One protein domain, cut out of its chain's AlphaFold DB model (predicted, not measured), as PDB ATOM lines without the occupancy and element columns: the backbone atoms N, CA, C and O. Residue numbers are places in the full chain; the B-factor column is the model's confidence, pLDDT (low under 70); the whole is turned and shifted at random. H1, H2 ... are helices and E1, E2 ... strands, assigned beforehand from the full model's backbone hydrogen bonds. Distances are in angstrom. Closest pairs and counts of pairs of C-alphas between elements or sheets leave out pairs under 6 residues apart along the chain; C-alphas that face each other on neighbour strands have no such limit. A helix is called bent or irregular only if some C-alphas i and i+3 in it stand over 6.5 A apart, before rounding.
ATOM      1  N   ALA A   5     217.617 190.890 199.342       95.94
ATOM      2  CA  ALA A   5     218.112 191.576 200.521       95.94
ATOM      3  C   ALA A   5     217.111 192.672 200.896       95.94
ATOM      4  O   ALA A   5     216.665 193.421 200.024       95.94
ATOM      5  N   ASP A   6     216.779 192.760 202.181       96.06
ATOM      6  CA  ASP A   6     215.984 193.849 202.739       96.06
ATOM      7  C   ASP A   6     216.969 194.883 203.324       96.06
ATOM      8  O   ASP A   6     217.698 194.593 204.270       96.06
ATOM      9  N   ILE A   7     217.041 196.076 202.725       95.81
ATOM     10  CA  ILE A   7     218.000 197.135 203.075       95.81
ATOM     11  C   ILE A   7     217.270 198.269 203.789       95.81
ATOM     12  O   ILE A   7     216.415 198.930 203.200       95.81
ATOM     13  N   THR A   8     217.641 198.545 205.040       96.00
ATOM     14  CA  THR A   8     217.141 199.706 205.791       96.00
ATOM     15  C   THR A   8     218.057 200.916 205.607       96.00
ATOM     16  O   THR A   8     219.198 200.926 206.069       96.00
ATOM     17  N   CYS A   9     217.545 201.979 204.987       97.06
ATOM     18  CA  CYS A   9     218.265 203.242 204.852       97.06
ATOM     19  C   CYS A   9     218.187 204.050 206.154       97.06
ATOM     20  O   CYS A   9     217.169 204.675 206.431       97.06
ATOM     21  N   LYS A  10     219.281 204.124 206.916       95.25
ATOM     22  CA  LYS A  10     219.339 204.872 208.189       95.25
ATOM     23  C   LYS A  10     219.258 206.399 208.056       95.25
ATOM     24  O   LYS A  10     219.182 207.089 209.060       95.25
ATOM     25  N   ASN A  11     219.260 206.942 206.836       97.12
ATOM     26  CA  ASN A  11     219.010 208.369 206.606       97.12
ATOM     27  C   ASN A  11     217.512 208.723 206.650       97.12
ATOM     28  O   ASN A  11     217.165 209.858 206.952       97.12
ATOM     29  N   CYS A  12     216.625 207.785 206.301       97.69
ATOM     30  CA  CYS A  12     215.177 208.033 206.235       97.69
ATOM     31  C   CYS A  12     214.325 206.931 206.878       97.69
ATOM     32  O   CYS A  12     213.113 206.924 206.695       97.69
ATOM     33  N   ASP A  13     214.966 205.968 207.540       97.69
ATOM     34  CA  ASP A  13     214.404 204.797 208.226       97.69
ATOM     35  C   ASP A  13     213.487 203.880 207.397       97.69
ATOM     36  O   ASP A  13     212.887 202.942 207.922       97.69
ATOM     37  N   ASN A  14     213.421 204.079 206.079       97.94
ATOM     38  CA  ASN A  14     212.663 203.216 205.182       97.94
ATOM     39  C   ASN A  14     213.476 201.982 204.768       97.94
ATOM     40  O   ASN A  14     214.689 202.055 204.551       97.94
ATOM     41  N   THR A  15     212.779 200.856 204.599       97.31
ATOM     42  CA  THR A  15     213.356 199.599 204.106       97.31
ATOM     43  C   THR A  15     212.912 199.338 202.671       97.31
ATOM     44  O   THR A  15     211.738 199.505 202.348       97.31
ATOM     45  N   PHE A  16     213.841 198.933 201.809       97.12
ATOM     46  CA  PHE A  16     213.580 198.573 200.415       97.12
ATOM     47  C   PHE A  16     214.274 197.258 200.054       97.12
ATOM     48  O   PHE A  16     215.138 196.781 200.784       97.12
ATOM     49  N   GLN A  17     213.860 196.649 198.944       96.69
ATOM     50  CA  GLN A  17     214.306 195.314 198.551       96.69
ATOM     51  C   GLN A  17     215.225 195.383 197.339       96.69
ATOM     52  O   GLN A  17     214.920 196.082 196.373       96.69
ATOM     53  N   VAL A  18     216.305 194.608 197.380       96.62
ATOM     54  CA  VAL A  18     217.197 194.374 196.240       96.62
ATOM     55  C   VAL A  18     217.184 192.891 195.913       96.62
ATOM     56  O   VAL A  18     217.373 192.048 196.788       96.62
ATOM     57  N   PHE A  19     216.946 192.556 194.653       96.56
ATOM     58  CA  PHE A  19     216.813 191.176 194.199       96.56
ATOM     59  C   PHE A  19     218.070 190.706 193.472       96.56
ATOM     60  O   PHE A  19     218.636 191.432 192.658       96.56
ATOM     61  N   TRP A  20     218.456 189.446 193.690       96.06
ATOM     62  CA  TRP A  20     219.489 188.783 192.886       96.06
ATOM     63  C   TRP A  20     219.099 188.734 191.404       96.06
ATOM     64  O   TRP A  20     219.904 188.968 190.503       96.06
ATOM     65  N   HIS A  21     217.825 188.436 191.141       94.19
ATOM     66  CA  HIS A  21     217.316 188.381 189.782       94.19
ATOM     67  C   HIS A  21     217.359 189.772 189.147       94.19
ATOM     68  O   HIS A  21     216.775 190.713 189.679       94.19
ATOM     69  N   HIS A  22     218.038 189.888 188.003       93.00
ATOM     70  CA  HIS A  22     218.274 191.167 187.334       93.00
ATOM     71  C   HIS A  22     218.954 192.220 188.230       93.00
ATOM     72  O   HIS A  22     218.613 193.399 188.147       93.00
ATOM     73  N   PHE A  23     219.927 191.815 189.055       95.06
ATOM     74  CA  PHE A  23     220.702 192.731 189.903       95.06
ATOM     75  C   PHE A  23     221.234 193.951 189.129       95.06
ATOM     76  O   PHE A  23     220.998 195.084 189.529       95.06
ATOM     77  N   GLU A  24     221.818 193.735 187.947       94.75
ATOM     78  CA  GLU A  24     222.369 194.806 187.096       94.75
ATOM     79  C   GLU A  24     221.338 195.875 186.685       94.75
ATOM     80  O   GLU A  24     221.692 197.027 186.464       94.75
ATOM     81  N   LYS A  25     220.042 195.530 186.603       95.38
ATOM     82  CA  LYS A  25     218.975 196.497 186.273       95.38
ATOM     83  C   LYS A  25     218.580 197.384 187.457       95.38
ATOM     84  O   LYS A  25     217.807 198.317 187.270       95.38
ATOM     85  N   GLN A  26     219.042 197.052 188.659       94.69
ATOM     86  CA  GLN A  26     218.777 197.799 189.887       94.69
ATOM     87  C   GLN A  26     219.924 198.765 190.219       94.69
ATOM     88  O   GLN A  26     219.824 199.492 191.200       94.69
ATOM     89  N   LEU A  27     220.996 198.781 189.417       95.06
ATOM     90  CA  LEU A  27     222.124 199.686 189.599       95.06
ATOM     91  C   LEU A  27     221.836 201.094 189.038       95.06
ATOM     92  O   LEU A  27     221.188 201.212 187.993       95.06
ATOM     93  N   PRO A  28     222.372 202.155 189.672       94.94
ATOM     94  CA  PRO A  28     223.067 202.141 190.965       94.94
ATOM     95  C   PRO A  28     222.097 201.875 192.130       94.94
ATOM     96  O   PRO A  28     220.944 202.308 192.098       94.94
ATOM     97  N   LEU A  29     222.569 201.187 193.179       97.00
ATOM     98  CA  LEU A  29     221.746 200.970 194.368       97.00
ATOM     99  C   LEU A  29     221.582 202.287 195.129       97.00
ATOM    100  O   LEU A  29     222.526 202.812 195.715       97.00
ATOM    101  N   SER A  30     220.357 202.796 195.147       97.50
ATOM    102  CA  SER A  30     219.985 204.015 195.857       97.50
ATOM    103  C   SER A  30     218.705 203.793 196.652       97.50
ATOM    104  O   SER A  30     217.846 202.985 196.289       97.50
ATOM    105  N   CYS A  31     218.570 204.497 197.775       98.00
ATOM    106  CA  CYS A  31     217.335 204.474 198.544       98.00
ATOM    107  C   CYS A  31     216.210 205.124 197.719       98.00
ATOM    108  O   CYS A  31     216.297 206.323 197.437       98.00
ATOM    109  N   PRO A  32     215.108 204.415 197.415       97.62
ATOM    110  CA  PRO A  32     214.042 204.945 196.560       97.62
ATOM    111  C   PRO A  32     213.222 206.060 197.231       97.62
ATOM    112  O   PRO A  32     212.394 206.691 196.582       97.62
ATOM    113  N   TYR A  33     213.437 206.297 198.529       97.94
ATOM    114  CA  TYR A  33     212.694 207.278 199.319       97.94
ATOM    115  C   TYR A  33     213.447 208.597 199.515       97.94
ATOM    116  O   TYR A  33     212.823 209.651 199.545       97.94
ATOM    117  N   CYS A  34     214.776 208.556 199.669       98.00
ATOM    118  CA  CYS A  34     215.585 209.756 199.931       98.00
ATOM    119  C   CYS A  34     216.768 209.952 198.973       98.00
ATOM    120  O   CYS A  34     217.566 210.865 199.179       98.00
ATOM    121  N   SER A  35     216.890 209.100 197.949       97.56
ATOM    122  CA  SER A  35     217.906 209.184 196.890       97.56
ATOM    123  C   SER A  35     219.353 209.178 197.392       97.56
ATOM    124  O   SER A  35     220.238 209.737 196.754       97.56
ATOM    125  N   LYS A  36     219.604 208.579 198.564       98.06
ATOM    126  CA  LYS A  36     220.962 208.320 199.053       98.06
ATOM    127  C   LYS A  36     221.511 207.058 198.405       98.06
ATOM    128  O   LYS A  36     220.868 206.011 198.481       98.06
ATOM    129  N   ASP A  37     222.696 207.181 197.825       97.25
ATOM    130  CA  ASP A  37     223.393 206.086 197.163       97.25
ATOM    131  C   ASP A  37     224.088 205.176 198.179       97.25
ATOM    132  O   ASP A  37     224.591 205.632 199.211       97.25
ATOM    133  N   ILE A  38     224.109 203.884 197.869       97.31
ATOM    134  CA  ILE A  38     224.998 202.910 198.497       97.31
ATOM    135  C   ILE A  38     226.310 202.939 197.714       97.31
ATOM    136  O   ILE A  38     226.298 202.965 196.484       97.31
ATOM    137  N   ASP A  39     227.445 202.945 198.410       97.25
ATOM    138  CA  ASP A  39     228.741 202.939 197.738       97.25
ATOM    139  C   ASP A  39     228.970 201.643 196.939       97.25
ATOM    140  O   ASP A  39     228.350 200.599 197.169       97.25
ATOM    141  N   GLU A  40     229.880 201.713 195.971       96.62
ATOM    142  CA  GLU A  40     230.173 200.607 195.058       96.62
ATOM    143  C   GLU A  40     230.732 199.375 195.786       96.62
ATOM    144  O   GLU A  40     230.386 198.246 195.436       96.62
ATOM    145  N   THR A  41     231.529 199.574 196.844       98.06
ATOM    146  CA  THR A  41     232.111 198.460 197.609       98.06
ATOM    147  C   THR A  41     231.013 197.690 198.338       98.06
ATOM    148  O   THR A  41     230.936 196.466 198.225       98.06
ATOM    149  N   MET A  42     230.112 198.393 199.029       97.44
ATOM    150  CA  MET A  42     228.967 197.767 199.696       97.44
ATOM    151  C   MET A  42     227.988 197.150 198.694       97.44
ATOM    152  O   MET A  42     227.451 196.072 198.945       97.44
ATOM    153  N   THR A  43     227.792 197.777 197.531       97.75
ATOM    154  CA  THR A  43     226.967 197.227 196.445       97.75
ATOM    155  C   THR A  43     227.492 195.872 195.965       97.75
ATOM    156  O   THR A  43     226.718 194.918 195.847       97.75
ATOM    157  N   GLU A  44     228.803 195.750 195.749       97.69
ATOM    158  CA  GLU A  44     229.438 194.494 195.341       97.69
ATOM    159  C   GLU A  44     229.366 193.430 196.450       97.69
ATOM    160  O   GLU A  44     229.105 192.256 196.184       97.69
ATOM    161  N   MET A  45     229.508 193.823 197.720       97.81
ATOM    162  CA  MET A  45     229.315 192.902 198.849       97.81
ATOM    163  C   MET A  45     227.880 192.356 198.911       97.81
ATOM    164  O   MET A  45     227.690 191.150 199.083       97.81
ATOM    165  N   ILE A  46     226.868 193.209 198.709       97.06
ATOM    166  CA  ILE A  46     225.454 192.798 198.650       97.06
ATOM    167  C   ILE A  46     225.223 191.836 197.477       97.06
ATOM    168  O   ILE A  46     224.572 190.802 197.649       97.06
ATOM    169  N   LYS A  47     225.781 192.140 196.297       97.44
ATOM    170  CA  LYS A  47     225.702 191.277 195.109       97.44
ATOM    171  C   LYS A  47     226.245 189.880 195.395       97.44
ATOM    172  O   LYS A  47     225.561 188.892 195.120       97.44
ATOM    173  N   ASN A  48     227.437 189.797 195.980       97.75
ATOM    174  CA  ASN A  48     228.082 188.526 196.296       97.75
ATOM    175  C   ASN A  48     227.289 187.727 197.339       97.75
ATOM    176  O   ASN A  48     227.036 186.544 197.128       97.75
ATOM    177  N   ALA A  49     226.790 188.367 198.402       96.81
ATOM    178  CA  ALA A  49     225.963 187.698 199.410       96.81
ATOM    179  C   ALA A  49     224.665 187.108 198.821       96.81
ATOM    180  O   ALA A  49     224.297 185.960 199.107       96.81
ATOM    181  N   LEU A  50     223.984 187.872 197.958       97.00
ATOM    182  CA  LEU A  50     222.804 187.418 197.220       97.00
ATOM    183  C   LEU A  50     223.126 186.232 196.303       97.00
ATOM    184  O   LEU A  50     222.386 185.242 196.299       97.00
ATOM    185  N   GLY A  51     224.228 186.324 195.554       96.94
ATOM    186  CA  GLY A  51     224.704 185.282 194.647       96.94
ATOM    187  C   GLY A  51     225.010 183.979 195.381       96.94
ATOM    188  O   GLY A  51     224.419 182.949 195.070       96.94
ATOM    189  N   THR A  52     225.833 184.031 196.430       97.38
ATOM    190  CA  THR A  52     226.200 182.850 197.225       97.38
ATOM    191  C   THR A  52     224.981 182.186 197.870       97.38
ATOM    192  O   THR A  52     224.841 180.962 197.830       97.38
ATOM    193  N   THR A  53     224.042 182.970 198.410       97.25
ATOM    194  CA  THR A  53     222.795 182.429 198.986       97.25
ATOM    195  C   THR A  53     221.926 181.755 197.922       97.25
ATOM    196  O   THR A  53     221.304 180.716 198.173       97.25
ATOM    197  N   TRP A  54     221.860 182.337 196.720       97.31
ATOM    198  CA  TRP A  54     221.151 181.736 195.593       97.31
ATOM    199  C   TRP A  54     221.804 180.421 195.150       97.31
ATOM    200  O   TRP A  54     221.093 179.431 194.980       97.31
ATOM    201  N   GLU A  55     223.132 180.390 195.016       97.31
ATOM    202  CA  GLU A  55     223.896 179.203 194.610       97.31
ATOM    203  C   GLU A  55     223.733 178.053 195.603       97.31
ATOM    204  O   GLU A  55     223.418 176.935 195.194       97.31
ATOM    205  N   ALA A  56     223.852 178.320 196.907       97.56
ATOM    206  CA  ALA A  56     223.656 177.309 197.945       97.56
ATOM    207  C   ALA A  56     222.269 176.652 197.833       97.56
ATOM    208  O   ALA A  56     222.135 175.429 197.773       97.56
ATOM    209  N   ASN A  57     221.226 177.473 197.706       97.50
ATOM    210  CA  ASN A  57     219.855 176.997 197.544       97.50
ATOM    211  C   ASN A  57     219.590 176.318 196.190       97.50
ATOM    212  O   ASN A  57     218.725 175.444 196.083       97.50
ATOM    213  N   TYR A  58     220.297 176.718 195.132       97.12
ATOM    214  CA  TYR A  58     220.276 176.015 193.855       97.12
ATOM    215  C   TYR A  58     220.864 174.608 194.000       97.12
ATOM    216  O   TYR A  58     220.229 173.644 193.570       97.12
ATOM    217  N   HIS A  59     222.018 174.484 194.655       97.75
ATOM    218  CA  HIS A  59     222.700 173.210 194.847       97.75
ATOM    219  C   HIS A  59     221.950 172.254 195.771       97.75
ATOM    220  O   HIS A  59     221.873 171.074 195.438       97.75
ATOM    221  N   PHE A  60     221.310 172.738 196.842       97.94
ATOM    222  CA  PHE A  60     220.450 171.882 197.668       97.94
ATOM    223  C   PHE A  60     219.354 171.194 196.849       97.94
ATOM    224  O   PHE A  60     219.174 169.982 196.948       97.94
ATOM    225  N   ARG A  61     218.652 171.945 195.993       97.44
ATOM    226  CA  ARG A  61     217.633 171.372 195.102       97.44
ATOM    227  C   ARG A  61     218.255 170.432 194.072       97.44
ATOM    228  O   ARG A  61     217.769 169.322 193.898       97.44
ATOM    229  N   LYS A  62     219.331 170.865 193.410       97.88
ATOM    230  CA  LYS A  62     220.000 170.081 192.366       97.88
ATOM    231  C   LYS A  62     220.452 168.718 192.889       97.88
ATOM    232  O   LYS A  62     220.188 167.707 192.253       97.88
ATOM    233  N   TYR A  63     221.122 168.669 194.036       98.31
ATOM    234  CA  TYR A  63     221.656 167.413 194.567       98.31
ATOM    235  C   TYR A  63     220.580 166.521 195.180       98.31
ATOM    236  O   TYR A  63     220.692 165.298 195.100       98.31
ATOM    237  N   HIS A  64     219.501 167.106 195.701       98.31
ATOM    238  CA  HIS A  64     218.309 166.336 196.037       98.31
ATOM    239  C   HIS A  64     217.748 165.608 194.804       98.31
ATOM    240  O   HIS A  64     217.530 164.400 194.853       98.31
ATOM    241  N   GLU A  65     217.588 166.318 193.682       98.06
ATOM    242  CA  GLU A  65     217.054 165.767 192.429       98.06
ATOM    243  C   GLU A  65     218.008 164.759 191.759       98.06
ATOM    244  O   GLU A  65     217.568 163.717 191.279       98.06
ATOM    245  N   GLU A  66     219.314 165.043 191.728       98.31
ATOM    246  CA  GLU A  66     220.305 164.225 191.011       98.31
ATOM    247  C   GLU A  66     220.807 163.014 191.809       98.31
ATOM    248  O   GLU A  66     221.222 162.018 191.216       98.31
ATOM    249  N   ARG A  67     220.844 163.107 193.143       98.00
ATOM    250  CA  ARG A  67     221.545 162.136 194.008       98.00
ATOM    251  C   ARG A  67     220.701 161.616 195.167       98.00
ATOM    252  O   ARG A  67     221.167 160.744 195.896       98.00
ATOM    253  N   GLY A  68     219.492 162.142 195.364       97.69
ATOM    254  CA  GLY A  68     218.654 161.791 196.512       97.69
ATOM    255  C   GLY A  68     219.211 162.286 197.849       97.69
ATOM    256  O   GLY A  68     218.865 161.733 198.891       97.69
ATOM    257  N   GLU A  69     220.081 163.305 197.842       98.00
ATOM    258  CA  GLU A  69     220.547 163.951 199.076       98.00
ATOM    259  C   GLU A  69     219.358 164.597 199.823       98.00
ATOM    260  O   GLU A  69     218.378 164.992 199.184       98.00
ATOM    261  N   PRO A  70     219.380 164.722 201.164       98.19
ATOM    262  CA  PRO A  70     218.299 165.386 201.890       98.19
ATOM    263  C   PRO A  70     218.095 166.838 201.431       98.19
ATOM    264  O   PRO A  70     219.052 167.593 201.259       98.19
ATOM    265  N   LEU A  71     216.832 167.234 201.241       97.56
ATOM    266  CA  LEU A  71     216.485 168.573 200.771       97.56
ATOM    267  C   LEU A  71     216.572 169.594 201.910       97.56
ATOM    268  O   LEU A  71     215.833 169.508 202.890       97.56
ATOM    269  N   PHE A  72     217.417 170.605 201.722       97.62
ATOM    270  CA  PHE A  72     217.549 171.747 202.622       97.62
ATOM    271  C   PHE A  72     217.313 173.073 201.896       97.62
ATOM    272  O   PHE A  72     217.315 173.157 200.667       97.62
ATOM    273  N   THR A  73     217.134 174.130 202.682       96.25
ATOM    274  CA  THR A  73     217.123 175.521 202.222       96.25
ATOM    275  C   THR A  73     217.800 176.393 203.268       96.25
ATOM    276  O   THR A  73     217.592 176.175 204.461       96.25
ATOM    277  N   VAL A  74     218.552 177.404 202.840       95.50
ATOM    278  CA  VAL A  74     219.179 178.390 203.727       95.50
ATOM    279  C   VAL A  74     218.578 179.774 203.506       95.50
ATOM    280  O   VAL A  74     218.400 180.217 202.370       95.50
ATOM    281  N   ASN A  75     218.294 180.459 204.610       94.44
ATOM    282  CA  ASN A  75     217.997 181.882 204.650       94.44
ATOM    283  C   ASN A  75     218.993 182.542 205.609       94.44
ATOM    284  O   ASN A  75     219.165 182.053 206.723       94.44
ATOM    285  N   ILE A  76     219.654 183.612 205.172       93.00
ATOM    286  CA  ILE A  76     220.668 184.319 205.960       93.00
ATOM    287  C   ILE A  76     220.072 185.656 206.391       93.00
ATOM    288  O   ILE A  76     219.627 186.437 205.553       93.00
ATOM    289  N   SER A  77     220.068 185.913 207.696       91.75
ATOM    290  CA  SER A  77     219.600 187.164 208.289       91.75
ATOM    291  C   SER A  77     220.617 187.658 209.305       91.75
ATOM    292  O   SER A  77     220.974 186.908 210.212       91.75
ATOM    293  N   ASP A  78     221.037 188.912 209.171       86.38
ATOM    294  CA  ASP A  78     221.760 189.616 210.226       86.38
ATOM    295  C   ASP A  78     220.744 190.232 211.196       86.38
ATOM    296  O   ASP A  78     219.829 190.948 210.782       86.38
ATOM    297  N   VAL A  79     220.861 189.901 212.482       86.06
ATOM    298  CA  VAL A  79     219.949 190.384 213.524       86.06
ATOM    299  C   VAL A  79     220.696 191.413 214.350       86.06
ATOM    300  O   VAL A  79     221.564 191.072 215.149       86.06
ATOM    301  N   PHE A  80     220.328 192.681 214.180       82.62
ATOM    302  CA  PHE A  80     220.883 193.743 215.004       82.62
ATOM    303  C   PHE A  80     220.441 193.573 216.459       82.62
ATOM    304  O   PHE A  80     219.256 193.687 216.785       82.62
ATOM    305  N   VAL A  81     221.416 193.361 217.336       83.94
ATOM    306  CA  VAL A  81     221.237 193.372 218.785       83.94
ATOM    307  C   VAL A  81     222.020 194.567 219.328       83.94
ATOM    308  O   VAL A  81     223.224 194.650 219.083       83.94
ATOM    309  N   PRO A  82     221.372 195.518 220.032       86.06
ATOM    310  CA  PRO A  82     222.091 196.606 220.684       86.06
ATOM    311  C   PRO A  82     223.144 196.049 221.639       86.06
ATOM    312  O   PRO A  82     222.860 195.093 222.361       86.06
ATOM    313  N   ILE A  83     224.339 196.642 221.658       85.44
ATOM    314  CA  ILE A  83     225.468 196.108 222.429       85.44
ATOM    315  C   ILE A  83     225.153 196.033 223.926       85.44
ATOM    316  O   ILE A  83     225.530 195.080 224.590       85.44
ATOM    317  N   GLU A  84     224.371 196.983 224.439       88.50
ATOM    318  CA  GLU A  84     223.899 197.010 225.823       88.50
ATOM    319  C   GLU A  84     222.888 195.902 226.166       88.50
ATOM    320  O   GLU A  84     222.561 195.706 227.333       88.50
ATOM    321  N   LYS A  85     222.363 195.203 225.155       84.62
ATOM    322  CA  LYS A  85     221.475 194.040 225.297       84.62
ATOM    323  C   LYS A  85     222.165 192.730 224.931       84.62
ATOM    324  O   LYS A  85     221.517 191.687 224.975       84.62
ATOM    325  N   PHE A  86     223.426 192.791 224.515       85.12
ATOM    326  CA  PHE A  86     224.223 191.616 224.222       85.12
ATOM    327  C   PHE A  86     224.792 191.104 225.546       85.12
ATOM    328  O   PHE A  86     225.544 191.817 226.208       85.12
TER     329      PHE A  86
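This is residues 5 to 86 of the 90 residues of an uncharacterized protein of Domibacillus aminovorans (UniProt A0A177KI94). What shape do these atoms make? A small head, made of the two-stranded hairpin E1 and E2, the short helix H1 and the unnamed residues 27 to 39, sits at one end of the long helix H2, which runs far out beyond it as an arm. After H2 the unnamed stretch folds back toward the head, and its last part, residues 78 to 86, sticks out free. What is it built of? The printed part has 82 residues with two named strands and two named helices in the order E1, E2, H1, H2; the sheet, order E1 - E2, is antiparallel, and the class is mixed, helices and strands. How large is it? It is loose, with a radius of gyration of the C-alphas of 16.2 A, and flat, spanning 48 by 39 by 19 A.

Where is the sheet? E1 is residues 5 to 8, 9.7 A from first to last C-alpha, and it begins at C-alpha 5 at (218.112, 191.576, 200.521). E2 is residues 15 to 19, 13.5 A from first to last C-alpha. Where are the helices? H1 is residues 23 to 26, only 5.4 A from first to last C-alpha. H2 is residues 40 to 67, 28 residues, and is 39.4 A long from C-alpha 40 at (230.173, 200.607, 195.058) to C-alpha 67 at (221.545, 162.136, 194.008). Is either helix bent? Neither H1 nor H2 is bent.

How do the two strands stand to each other? E1 and E2 are a hairpin of antiparallel neighbours, with 156 degrees between their N-to-C directions. The C-alphas of Ile 7 and Phe 16 face each other at 5.4 A. N 5 and O 18, at 2.8 A, and N 16 and O 7, at 2.9 A, are within hydrogen-bond range. Where does the long helix come near the sheet? Residues 46 to 51 of H2 make the pairs of C-alphas within 10 A, 7 of them with E2 and 5 with E1. The closest C-alphas of E1 and H2 are those of Ala 5 and Leu 50, 7.1 A apart, and the closest of E2 and H2 are those of Phe 19 and Leu 50, 7.7 A apart. Where does the short helix stand? H1 and H2 are close but not clearly touching, their closest C-alphas being those of Phe 23 and Lys 47 at 7.4 A. The closest C-alphas of E2 and H1 are those of Val 18 and Gln 26, also 7.4 A apart, while E1 and H1 are apart. What do the helix backbones show? In H2, 23 of 24 pairs of O i and N i+4 are within hydrogen-bond range; H1 is too short for such a pair, and its 1 pair of O i and N i+3 is within range.

How far does the printed part reach? The two C-alphas farthest apart are those of Cys 34 and Arg 67, at 48.4 A. Without residues 78 to 86, which stand free, the body has 73 residues and spans 48 by 21 by 17 A. How is the chain linked? The printed part has no cut; the link E2 to H1 is tight, E1 to E2 is short, and H1 to H2, with 13 residues between them, is long. A further 19 residues with no named element, 68 to 86, follow H2. How sure is the model? The mean pLDDT of the printed part is 95.6, and no printed residue is under 70.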